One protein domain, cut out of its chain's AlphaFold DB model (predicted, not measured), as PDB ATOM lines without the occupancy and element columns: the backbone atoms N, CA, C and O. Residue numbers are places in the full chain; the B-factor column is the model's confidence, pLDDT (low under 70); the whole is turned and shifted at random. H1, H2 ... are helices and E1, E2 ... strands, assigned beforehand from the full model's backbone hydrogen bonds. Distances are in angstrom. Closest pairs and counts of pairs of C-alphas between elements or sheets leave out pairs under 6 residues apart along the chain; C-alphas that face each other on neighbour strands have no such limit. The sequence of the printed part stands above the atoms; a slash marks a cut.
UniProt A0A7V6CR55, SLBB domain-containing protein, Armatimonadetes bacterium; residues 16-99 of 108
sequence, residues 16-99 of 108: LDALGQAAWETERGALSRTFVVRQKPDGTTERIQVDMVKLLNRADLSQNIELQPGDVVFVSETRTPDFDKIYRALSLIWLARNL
ATOM      1  N   LEU A  16     -54.676  42.335 -11.025       86.62
ATOM      2  CA  LEU A  16     -54.278  42.495 -12.420       86.62
ATOM      3  C   LEU A  16     -54.288  43.968 -12.857       86.62
ATOM      4  O   LEU A  16     -53.331  44.423 -13.483       86.62
ATOM      5  N   ASP A  17     -55.321  44.727 -12.478       88.12
ATOM      6  CA  ASP A  17     -55.412  46.158 -12.790       88.12
ATOM      7  C   ASP A  17     -54.288  46.962 -12.135       88.12
ATOM      8  O   ASP A  17     -53.659  47.803 -12.781       88.12
ATOM      9  N   ALA A  18     -54.024  46.710 -10.850       86.62
ATOM     10  CA  ALA A  18     -52.983  47.409 -10.102       86.62
ATOM     11  C   ALA A  18     -51.595  47.166 -10.706       86.62
ATOM     12  O   ALA A  18     -50.787  48.084 -10.850       86.62
ATOM     13  N   LEU A  19     -51.324  45.932 -11.117       82.94
ATOM     14  CA  LEU A  19     -50.073  45.590 -11.776       82.94
ATOM     15  C   LEU A  19     -49.980  46.151 -13.201       82.94
ATOM     16  O   LEU A  19     -48.894  46.550 -13.626       82.94
ATOM     17  N   GLY A  20     -51.103  46.240 -13.919       83.00
ATOM     18  CA  GLY A  20     -51.185  46.953 -15.194       83.00
ATOM     19  C   GLY A  20     -50.789  48.426 -15.049       83.00
ATOM     20  O   GLY A  20     -49.982  48.931 -15.831       83.00
ATOM     21  N   GLN A  21     -51.264  49.094 -13.991       82.81
ATOM     22  CA  GLN A  21     -50.874  50.475 -13.668       82.81
ATOM     23  C   GLN A  21     -49.386  50.604 -13.312       82.81
ATOM     24  O   GLN A  21     -48.754  51.605 -13.648       82.81
ATOM     25  N   ALA A  22     -48.796  49.566 -12.713       80.94
ATOM     26  CA  ALA A  22     -47.378  49.516 -12.360       80.94
ATOM     27  C   ALA A  22     -46.414  49.290 -13.548       80.94
ATOM     28  O   ALA A  22     -45.219  49.049 -13.331       80.94
ATOM     29  N   ALA A  23     -46.914  49.411 -14.788       68.56
ATOM     30  CA  ALA A  23     -46.171  49.285 -16.043       68.56
ATOM     31  C   ALA A  23     -45.411  47.951 -16.138       68.56
ATOM     32  O   ALA A  23     -44.181  47.903 -16.132       68.56
ATOM     33  N   TRP A  24     -46.184  46.868 -16.168       67.31
ATOM     34  CA  TRP A  24     -45.756  45.470 -16.180       67.31
ATOM     35  C   TRP A  24     -44.533  45.166 -17.064       67.31
ATOM     36  O   TRP A  24     -44.628  45.076 -18.282       67.31
ATOM     37  N   GLU A  25     -43.389  44.901 -16.438       59.38
ATOM     38  CA  GLU A  25     -42.235  44.264 -17.077       59.38
ATOM     39  C   GLU A  25     -41.467  43.530 -15.970       59.38
ATOM     40  O   GLU A  25     -40.887  44.134 -15.066       59.38
ATOM     41  N   THR A  26     -41.615  42.208 -15.919       60.47
ATOM     42  CA  THR A  26     -41.008  41.311 -14.924       60.47
ATOM     43  C   THR A  26     -40.952  39.919 -15.551       60.47
ATOM     44  O   THR A  26     -41.894  39.521 -16.241       60.47
ATOM     45  N   GLU A  27     -39.852  39.186 -15.355       59.75
ATOM     46  CA  GLU A  27     -39.713  37.827 -15.886       59.75
ATOM     47  C   GLU A  27     -40.865  36.934 -15.402       59.75
ATOM     48  O   GLU A  27     -41.261  36.989 -14.237       59.75
ATOM     49  N   ARG A  28     -41.391  36.063 -16.278       58.19
ATOM     50  CA  ARG A  28     -42.539  35.185 -15.970       58.19
ATOM     51  C   ARG A  28     -42.401  34.424 -14.640       58.19
ATOM     52  O   ARG A  28     -43.401  34.187 -13.970       58.19
ATOM     53  N   GLY A  29     -41.176  34.074 -14.242       54.78
ATOM     54  CA  GLY A  29     -40.892  33.383 -12.979       54.78
ATOM     55  C   GLY A  29     -41.150  34.216 -11.717       54.78
ATOM     56  O   GLY A  29     -41.563  33.654 -10.703       54.78
ATOM     57  N   ALA A  30     -40.973  35.534 -11.777       64.19
ATOM     58  CA  ALA A  30     -41.145  36.453 -10.648       64.19
ATOM     59  C   ALA A  30     -42.630  36.753 -10.345       64.19
ATOM     60  O   ALA A  30     -43.016  36.960  -9.196       64.19
ATOM     61  N   LEU A  31     -43.496  36.641 -11.354       68.69
ATOM     62  CA  LEU A  31     -44.939  36.868 -11.227       68.69
ATOM     63  C   LEU A  31     -45.643  35.797 -10.374       68.69
ATOM     64  O   LEU A  31     -46.625  36.095  -9.694       68.69
ATOM     65  N   SER A  32     -45.109  34.569 -10.350       67.12
ATOM     66  CA  SER A  32     -45.651  33.441  -9.567       67.12
ATOM     67  C   SER A  32     -45.711  33.692  -8.053       67.12
ATOM     68  O   SER A  32     -46.387  32.964  -7.327       67.12
ATOM     69  N   ARG A  33     -45.004  34.717  -7.561       75.25
ATOM     70  CA  ARG A  33     -44.901  35.065  -6.140       75.25
ATOM     71  C   ARG A  33     -45.340  36.502  -5.901       75.25
ATOM     72  O   ARG A  33     -44.572  37.335  -5.414       75.25
ATOM     73  N   THR A  34     -46.586  36.767  -6.272       83.62
ATOM     74  CA  THR A  34     -47.280  38.007  -5.938       83.62
ATOM     75  C   THR A  34     -48.046  37.804  -4.636       83.62
ATOM     76  O   THR A  34     -48.651  36.755  -4.416       83.62
ATOM     77  N   PHE A  35     -48.003  38.793  -3.753       87.19
ATOM     78  CA  PHE A  35     -48.713  38.767  -2.482       87.19
ATOM     79  C   PHE A  35     -49.535  40.036  -2.347       87.19
ATOM     80  O   PHE A  35     -49.030  41.134  -2.566       87.19
ATOM     81  N   VAL A  36     -50.792  39.883  -1.953       89.38
ATOM     82  CA  VAL A  36     -51.607  40.987  -1.467       89.38
ATOM     83  C   VAL A  36     -51.529  40.958   0.041       89.38
ATOM     84  O   VAL A  36     -51.826  39.947   0.681       89.38
ATOM     85  N   VAL A  37     -51.091  42.068   0.605       88.12
ATOM     86  CA  VAL A  37     -51.045  42.250   2.040       88.12
ATOM     87  C   VAL A  37     -52.164  43.192   2.429       88.12
ATOM     88  O   VAL A  37     -52.173  44.355   2.028       88.12
ATOM     89  N   ARG A  38     -53.109  42.661   3.198       88.69
ATOM     90  CA  ARG A  38     -54.304  43.358   3.652       88.69
ATOM     91  C   ARG A  38     -54.210  43.610   5.140       88.69
ATOM     92  O   ARG A  38     -53.998  42.687   5.924       88.69
ATOM     93  N   GLN A  39     -54.396  44.858   5.537       82.94
ATOM     94  CA  GLN A  39     -54.520  45.192   6.946       82.94
ATOM     95  C   GLN A  39     -55.980  45.042   7.369       82.94
ATOM     96  O   GLN A  39     -56.869  45.643   6.766       82.94
ATOM     97  N   LYS A  40     -56.227  44.245   8.406       81.81
ATOM     98  CA  LYS A  40     -57.556  44.092   8.988       81.81
ATOM     99  C   LYS A  40     -57.808  45.169  10.054       81.81
ATOM    100  O   LYS A  40     -56.857  45.694  10.642       81.81
ATOM    101  N   PRO A  41     -59.082  45.515  10.325       76.50
ATOM    102  CA  PRO A  41     -59.438  46.507  11.346       76.50
ATOM    103  C   PRO A  41     -58.981  46.140  12.764       76.50
ATOM    104  O   PRO A  41     -58.802  47.021  13.596       76.50
ATOM    105  N   ASP A  42     -58.774  44.849  13.029       79.88
ATOM    106  CA  ASP A  42     -58.256  44.308  14.293       79.88
ATOM    107  C   ASP A  42     -56.739  44.524  14.479       79.88
ATOM    108  O   ASP A  42     -56.166  44.095  15.479       79.88
ATOM    109  N   GLY A  43     -56.077  45.182  13.522       74.44
ATOM    110  CA  GLY A  43     -54.636  45.423  13.526       74.44
ATOM    111  C   GLY A  43     -53.808  44.246  13.010       74.44
ATOM    112  O   GLY A  43     -52.589  44.375  12.881       74.44
ATOM    113  N   THR A  44     -54.435  43.119  12.665       82.06
ATOM    114  CA  THR A  44     -53.739  41.979  12.068       82.06
ATOM    115  C   THR A  44     -53.464  42.217  10.586       82.06
ATOM    116  O   THR A  44     -54.111  43.018   9.907       82.06
ATOM    117  N   THR A  45     -52.446  41.535  10.070       81.62
ATOM    118  CA  THR A  45     -52.073  41.601   8.657       81.62
ATOM    119  C   THR A  45     -52.353  40.258   8.007       81.62
ATOM    120  O   THR A  45     -51.753  39.246   8.365       81.62
ATOM    121  N   GLU A  46     -53.251  40.251   7.033       87.38
ATOM    122  CA  GLU A  46     -53.562  39.093   6.214       87.38
ATOM    123  C   GLU A  46     -52.707  39.089   4.952       87.38
ATOM    124  O   GLU A  46     -52.475  40.117   4.313       87.38
ATOM    125  N   ARG A  47     -52.215  37.904   4.598       87.69
ATOM    126  CA  ARG A  47     -51.362  37.689   3.434       87.69
ATOM    127  C   ARG A  47     -52.075  36.754   2.486       87.69
ATOM    128  O   ARG A  47     -52.246  35.578   2.789       87.69
ATOM    129  N   ILE A  48     -52.451  37.282   1.338       89.12
ATOM    130  CA  ILE A  48     -53.124  36.533   0.290       89.12
ATOM    131  C   ILE A  48     -52.086  36.299  -0.798       89.12
ATOM    132  O   ILE A  48     -51.630  37.235  -1.456       89.12
ATOM    133  N   GLN A  49     -51.652  35.051  -0.947       86.75
ATOM    134  CA  GLN A  49     -50.774  34.686  -2.048       86.75
ATOM    135  C   GLN A  49     -51.582  34.645  -3.340       86.75
ATOM    136  O   GLN A  49     -52.669  34.072  -3.378       86.75
ATOM    137  N   VAL A  50     -51.019  35.223  -4.397       86.75
ATOM    138  CA  VAL A  50     -51.649  35.275  -5.706       86.75
ATOM    139  C   VAL A  50     -50.711  34.716  -6.766       86.75
ATOM    140  O   VAL A  50     -49.607  35.221  -6.988       86.75
ATOM    141  N   ASP A  51     -51.161  33.658  -7.436       84.31
ATOM    142  CA  ASP A  51     -50.414  33.014  -8.507       84.31
ATOM    143  C   ASP A  51     -50.748  33.659  -9.860       84.31
ATOM    144  O   ASP A  51     -51.687  33.274 -10.564       84.31
ATOM    145  N   MET A  52     -49.943  34.649 -10.254       79.88
ATOM    146  CA  MET A  52     -50.105  35.321 -11.548       79.88
ATOM    147  C   MET A  52     -49.829  34.402 -12.738       79.88
ATOM    148  O   MET A  52     -50.299  34.678 -13.837       79.88
ATOM    149  N   VAL A  53     -49.072  33.314 -12.560       79.69
ATOM    150  CA  VAL A  53     -48.810  32.372 -13.654       79.69
ATOM    151  C   VAL A  53     -50.093  31.627 -13.994       79.69
ATOM    152  O   VAL A  53     -50.421  31.497 -15.172       79.69
ATOM    153  N   LYS A  54     -50.856  31.190 -12.986       81.88
ATOM    154  CA  LYS A  54     -52.190  30.611 -13.209       81.88
ATOM    155  C   LYS A  54     -53.163  31.638 -13.777       81.88
ATOM    156  O   LYS A  54     -53.856  31.321 -14.741       81.88
ATOM    157  N   LEU A  55     -53.159  32.862 -13.251       83.38
ATOM    158  CA  LEU A  55     -54.038  33.923 -13.741       83.38
ATOM    159  C   LEU A  55     -53.804  34.228 -15.229       83.38
ATOM    160  O   LEU A  55     -54.749  34.253 -16.008       83.38
ATOM    161  N   LEU A  56     -52.545  34.419 -15.634       80.50
ATOM    162  CA  LEU A  56     -52.195  34.845 -16.992       80.50
ATOM    163  C   LEU A  56     -52.155  33.691 -17.999       80.50
ATOM    164  O   LEU A  56     -52.589  33.863 -19.134       80.50
ATOM    165  N   ASN A  57     -51.632  32.521 -17.616       81.44
ATOM    166  CA  ASN A  57     -51.465  31.408 -18.558       81.44
ATOM    167  C   ASN A  57     -52.690  30.495 -18.625       81.44
ATOM    168  O   ASN A  57     -52.907  29.855 -19.650       81.44
ATOM    169  N   ARG A  58     -53.447  30.370 -17.529       82.88
ATOM    170  CA  ARG A  58     -54.618  29.482 -17.452       82.88
ATOM    171  C   ARG A  58     -55.942  30.238 -17.386       82.88
ATOM    172  O   ARG A  58     -56.970  29.587 -17.248       82.88
ATOM    173  N   ALA A  59     -55.917  31.573 -17.477       83.12
ATOM    174  CA  ALA A  59     -57.091  32.431 -17.308       83.12
ATOM    175  C   ALA A  59     -57.858  32.137 -16.002       83.12
ATOM    176  O   ALA A  59     -59.080  32.261 -15.937       83.12
ATOM    177  N   ASP A  60     -57.139  31.712 -14.958       85.44
ATOM    178  CA  ASP A  60     -57.735  31.336 -13.682       85.44
ATOM    179  C   ASP A  60     -58.080  32.591 -12.871       85.44
ATOM    180  O   ASP A  60     -57.267  33.110 -12.101       85.44
ATOM    181  N   LEU A  61     -59.305  33.084 -13.062       85.00
ATOM    182  CA  LEU A  61     -59.821  34.283 -12.400       85.00
ATOM    183  C   LEU A  61     -59.949  34.133 -10.878       85.00
ATOM    184  O   LEU A  61     -60.070  35.149 -10.200       85.00
ATOM    185  N   SER A  62     -59.852  32.918 -10.316       86.50
ATOM    186  CA  SER A  62     -59.811  32.736  -8.854       86.50
ATOM    187  C   SER A  62     -58.603  33.427  -8.215       86.50
ATOM    188  O   SER A  62     -58.624  33.773  -7.037       86.50
ATOM    189  N   GLN A  63     -57.551  33.649  -9.005       87.06
ATOM    190  CA  GLN A  63     -56.363  34.384  -8.598       87.06
ATOM    191  C   GLN A  63     -56.525  35.899  -8.791       87.06
ATOM    192  O   GLN A  63     -55.684  36.662  -8.332       87.06
ATOM    193  N   ASN A  64     -57.576  36.391  -9.453       88.50
ATOM    194  CA  ASN A  64     -57.764  37.829  -9.641       88.50
ATOM    195  C   ASN A  64     -58.483  38.460  -8.446       88.50
ATOM    196  O   ASN A  64     -59.655  38.821  -8.518       88.50
ATOM    197  N   ILE A  65     -57.772  38.560  -7.326       90.12
ATOM    198  CA  ILE A  65     -58.333  39.068  -6.075       90.12
ATOM    199  C   ILE A  65     -58.706  40.549  -6.215       90.12
ATOM    200  O   ILE A  65     -57.928  41.359  -6.729       90.12
ATOM    201  N   GLU A  66     -59.889  40.909  -5.720       91.62
ATOM    202  CA  GLU A  66     -60.298  42.305  -5.579       91.62
ATOM    203  C   GLU A  66     -59.525  42.983  -4.447       91.62
ATOM    204  O   GLU A  66     -59.441  42.484  -3.315       91.62
ATOM    205  N   LEU A  67     -58.957  44.144  -4.764       90.38
ATOM    206  CA  LEU A  67     -58.180  44.947  -3.835       90.38
ATOM    207  C   LEU A  67     -59.089  45.853  -3.012       90.38
ATOM    208  O   LEU A  67     -60.038  46.461  -3.513       90.38
ATOM    209  N   GLN A  68     -58.744  45.989  -1.740       89.38
ATOM    210  CA  GLN A  68     -59.400  46.868  -0.786       89.38
ATOM    211  C   GLN A  68     -58.563  48.128  -0.525       89.38
ATOM    212  O   GLN A  68     -57.348  48.144  -0.755       89.38
ATOM    213  N   PRO A  69     -59.192  49.210  -0.033       85.19
ATOM    214  CA  PRO A  69     -58.474  50.420   0.340       85.19
ATOM    215  C   PRO A  69     -57.382  50.143   1.382       85.19
ATOM    216  O   PRO A  69     -57.658  49.722   2.503       85.19
ATOM    217  N   GLY A  70     -56.136  50.451   1.027       83.00
ATOM    218  CA  GLY A  70     -54.979  50.226   1.894       83.00
ATOM    219  C   GLY A  70     -54.316  48.858   1.739       83.00
ATOM    220  O   GLY A  70     -53.349  48.599   2.452       83.00
ATOM    221  N   ASP A  71     -54.786  48.019   0.813       88.81
ATOM    222  CA  ASP A  71     -54.055  46.822   0.407       88.81
ATOM    223  C   ASP A  71     -52.721  47.196  -0.246       88.81
ATOM    224  O   ASP A  71     -52.607  48.172  -0.992       88.81
ATOM    225  N   VAL A  72     -51.710  46.367   0.001       86.81
ATOM    226  CA  VAL A  72     -50.386  46.499  -0.603       86.81
ATOM    227  C   VAL A  72     -50.129  45.287  -1.483       86.81
ATOM    228  O   VAL A  72     -50.080  44.155  -1.005       86.81
ATOM    229  N   VAL A  73     -49.938  45.529  -2.778       86.81
ATOM    230  CA  VAL A  73     -49.551  44.489  -3.735       86.81
ATOM    231  C   VAL A  73     -48.033  44.436  -3.813       86.81
ATOM    232  O   VAL A  73     -47.383  45.397  -4.222       86.81
ATOM    233  N   PHE A  74     -47.466  43.301  -3.429       84.75
ATOM    234  CA  PHE A  74     -46.039  43.043  -3.492       84.75
ATOM    235  C   PHE A  74     -45.730  42.011  -4.573       84.75
ATOM    236  O   PHE A  74     -46.287  40.914  -4.574       84.75
ATOM    237  N   VAL A  75     -44.798  42.344  -5.463       81.12
ATOM    238  CA  VAL A  75     -44.299  41.440  -6.505       81.12
ATOM    239  C   VAL A  75     -42.824  41.190  -6.251       81.12
ATOM    240  O   VAL A  75     -42.029  42.128  -6.284       81.12
ATOM    241  N   SER A  76     -42.459  39.933  -5.998       73.06
ATOM    242  CA  SER A  76     -41.057  39.544  -5.823       73.06
ATOM    243  C   SER A  76     -40.314  39.570  -7.157       73.06
ATOM    244  O   SER A  76     -40.823  39.065  -8.149       73.06
ATOM    245  N   GLU A  77     -39.089  40.094  -7.178       67.56
ATOM    246  CA  GLU A  77     -38.203  40.053  -8.354       67.56
ATOM    247  C   GLU A  77     -37.415  38.734  -8.446       67.56
ATOM    248  O   GLU A  77     -36.983  38.335  -9.525       67.56
ATOM    249  N   THR A  78     -37.267  38.018  -7.327       61.19
ATOM    250  CA  THR A  78     -36.429  36.814  -7.221       61.19
ATOM    251  C   THR A  78     -37.253  35.580  -6.843       61.19
ATOM    252  O   THR A  78     -38.323  35.682  -6.235       61.19
ATOM    253  N   ARG A  79     -36.730  34.381  -7.155       60.75
ATOM    254  CA  ARG A  79     -37.324  33.077  -6.776       60.75
ATOM    255  C   ARG A  79     -37.527  32.904  -5.267       60.75
ATOM    256  O   ARG A  79     -38.396  32.131  -4.868       60.75
ATOM    257  N   THR A  80     -36.737  33.595  -4.452       63.56
ATOM    258  CA  THR A  80     -36.823  33.618  -2.990       63.56
ATOM    259  C   THR A  80     -37.455  34.936  -2.539       63.56
ATOM    260  O   THR A  80     -36.784  35.969  -2.610       63.56
ATOM    261  N   PRO A  81     -38.724  34.936  -2.094       65.94
ATOM    262  CA  PRO A  81     -39.327  36.113  -1.485       65.94
ATOM    263  C   PRO A  81     -38.568  36.476  -0.213       65.94
ATOM    264  O   PRO A  81     -38.460  35.667   0.707       65.94
ATOM    265  N   ASP A  82     -38.052  37.696  -0.172       73.44
ATOM    266  CA  ASP A  82     -37.462  38.264   1.031       73.44
ATOM    267  C   ASP A  82     -38.591  38.879   1.867       73.44
ATOM    268  O   ASP A  82     -39.061  39.994   1.609       73.44
ATOM    269  N   PHE A  83     -39.085  38.107   2.835       72.81
ATOM    270  CA  PHE A  83     -40.173  38.545   3.704       72.81
ATOM    271  C   PHE A  83     -39.770  39.724   4.591       72.81
ATOM    272  O   PHE A  83     -40.641  40.519   4.945       72.81
ATOM    273  N   ASP A  84     -38.482  39.900   4.884       78.69
ATOM    274  CA  ASP A  84     -38.001  41.022   5.689       78.69
ATOM    275  C   ASP A  84     -38.150  42.335   4.921       78.69
ATOM    276  O   ASP A  84     -38.579  43.342   5.491       78.69
ATOM    277  N   LYS A  85     -37.889  42.333   3.608       73.44
ATOM    278  CA  LYS A  85     -38.175  43.495   2.747       73.44
ATOM    279  C   LYS A  85     -39.659  43.843   2.725       73.44
ATOM    280  O   LYS A  85     -39.999  45.024   2.806       73.44
ATOM    281  N   ILE A  86     -40.532  42.835   2.657       74.00
ATOM    282  CA  ILE A  86     -41.989  43.029   2.672       74.00
ATOM    283  C   ILE A  86     -42.409  43.686   3.986       74.00
ATOM    284  O   ILE A  86     -43.053  44.733   3.973       74.00
ATOM    285  N   TYR A  87     -42.005  43.119   5.125       77.06
ATOM    286  CA  TYR A  87     -42.340  43.679   6.431       77.06
ATOM    287  C   TYR A  87     -41.776  45.088   6.621       77.06
ATOM    288  O   TYR A  87     -42.485  45.943   7.129       77.06
ATOM    289  N   ARG A  88     -40.553  45.381   6.165       77.81
ATOM    290  CA  ARG A  88     -39.979  46.737   6.244       77.81
ATOM    291  C   ARG A  88     -40.775  47.756   5.435       77.81
ATOM    292  O   ARG A  88     -41.082  48.827   5.953       77.81
ATOM    293  N   ALA A  89     -41.133  47.427   4.194       75.19
ATOM    294  CA  ALA A  89     -41.933  48.310   3.349       75.19
ATOM    295  C   ALA A  89     -43.320  48.563   3.959       75.19
ATOM    296  O   ALA A  89     -43.760  49.708   4.045       75.19
ATOM    297  N   LEU A  90     -43.974  47.508   4.453       75.69
ATOM    298  CA  LEU A  90     -45.267  47.611   5.129       75.69
ATOM    299  C   LEU A  90     -45.181  48.423   6.418       75.69
ATOM    300  O   LEU A  90     -46.027  49.279   6.638       75.69
ATOM    301  N   SER A  91     -44.155  48.201   7.241       74.31
ATOM    302  CA  SER A  91     -43.940  48.953   8.476       74.31
ATOM    303  C   SER A  91     -43.714  50.433   8.200       74.31
ATOM    304  O   SER A  91     -44.235  51.261   8.933       74.31
ATOM    305  N   LEU A  92     -42.998  50.796   7.129       74.88
ATOM    306  CA  LEU A  92     -42.820  52.197   6.735       74.88
ATOM    307  C   LEU A  92     -44.121  52.832   6.242       74.88
ATOM    308  O   LEU A  92     -44.405  53.968   6.603       74.88
ATOM    309  N   ILE A  93     -44.928  52.110   5.461       75.38
ATOM    310  CA  ILE A  93     -46.247  52.587   5.021       75.38
ATOM    311  C   ILE A  93     -47.190  52.721   6.221       75.38
ATOM    312  O   ILE A  93     -47.898  53.718   6.338       75.38
ATOM    313  N   TRP A  94     -47.176  51.750   7.134       70.00
ATOM    314  CA  TRP A  94     -47.949  51.777   8.371       70.00
ATOM    315  C   TRP A  94     -47.531  52.953   9.252       70.00
ATOM    316  O   TRP A  94     -48.388  53.711   9.695       70.00
ATOM    317  N   LEU A  95     -46.225  53.165   9.431       70.62
ATOM    318  CA  LEU A  95     -45.688  54.320  10.143       70.62
ATOM    319  C   LEU A  95     -46.105  55.616   9.450       70.62
ATOM    320  O   LEU A  95     -46.631  56.488  10.117       70.62
ATOM    321  N   ALA A  96     -45.958  55.729   8.131       68.94
ATOM    322  CA  ALA A  96     -46.328  56.928   7.380       68.94
ATOM    323  C   ALA A  96     -47.842  57.213   7.368       68.94
ATOM    324  O   ALA A  96     -48.249  58.358   7.189       68.94
ATOM    325  N   ARG A  97     -48.682  56.183   7.532       67.81
ATOM    326  CA  ARG A  97     -50.144  56.311   7.612       67.81
ATOM    327  C   ARG A  97     -50.627  56.587   9.039       67.81
ATOM    328  O   ARG A  97     -51.614  57.297   9.200       67.81
ATOM    329  N   ASN A  98     -49.963  56.023  10.052       68.06
ATOM    330  CA  ASN A  98     -50.333  56.153  11.464       68.06
ATOM    331  C   ASN A  98     -49.725  57.405  12.118       68.06
ATOM    332  O   ASN A  98     -50.408  58.141  12.823       68.06
ATOM    333  N   LEU A  99     -48.451  57.695  11.840       62.84
ATOM    334  CA  LEU A  99     -47.884  59.023  12.048       62.84
ATOM    335  C   LEU A  99     -48.372  59.852  10.870       62.84
ATOM    336  O   LEU A  99     -47.906  59.642   9.761       62.84
TER     337      LEU A  99
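Overview. This is residues 16 to 99 of the 108 residues of the protein "SLBB domain-containing protein" of Armatimonadetes bacterium (UniProt A0A7V6CR55). A small three-stranded antiparallel sheet, in the order E2, E1, E3, has one long helix, H4, lying slantwise over one face, which makes two layers. The short helices H2 and H3 sit near the end of the sheet where E1 begins and E2 ends, and H1 only grazes the sheet. The printed part has 84 residues, with four named helices and three named strands in the order H1, H2, E1, E2, H3, E3, H4; the class is mixed, helices and strands. It is compact, with a radius of gyration of the C-alphas of 13.2 A, yet elongated in outline, spanning 41 by 24 by 21 A.

Along the chain. Begin with the sheet: find C-alpha 34 at (-47.280, 38.007, -5.938), from which E1, residues 34 to 39, runs 16.4 A. E2, residues 45 to 50, is 15.7 A long, and E3, residues 72 to 75, is 9.9 A. Look next for H4, residues 83 to 98, which runs 21.8 A from C-alpha 83 at (-40.173, 38.545, 3.704) to C-alpha 98 at (-50.333, 56.153, 11.464). The shorter helices are H1, residues 16 to 21, 8.8 A; H2, residues 28 to 31, 5.6 A; and H3, residues 52 to 58, 9.5 A.

Arrangement. Start at E1, the inner strand. It forms a hairpin with E2, antiparallel at 156 degrees, where you find N 36 and O 48 2.8 A apart, within hydrogen-bond range. On E1 and E3, antiparallel at 162 degrees, look at N 35 and O 74, 2.8 A apart and within hydrogen-bond range. E2, H3 and E3 form a split strand-helix-strand unit, two strands running the same way with E1 between them, and its crossover is right-handed. H4 is on the sheet at a height of 9.0 A, over E1 and slantwise to the strands, at 34 degrees to E1 on the local plane; the closest C-alphas of E3 and H4 are those of Phe 74 and Ile 86, 7.4 A apart. H2 and H3 only just touch, with 3 pairs of C-alphas within 8 A, the closest those of Leu 31 and Met 52 at 5.4 A. H1 only grazes the sheet with residues 18 to 19, and H1 and H4 are apart. In H1, H3 and H4 every O i to N i+4 pair is within hydrogen-bond range; H2 is too short for such a pair.

Size, cuts and confidence. The two C-alphas farthest apart are those of Arg 58 and Leu 99, 42.3 A. The printed part has no cut. Follow the long link from H3 to E3 through residues 59 to 71. The mean pLDDT of the printed part is 78.1, and it is under 70 in residues 23 to 32, 77 to 81 and 96 to 99.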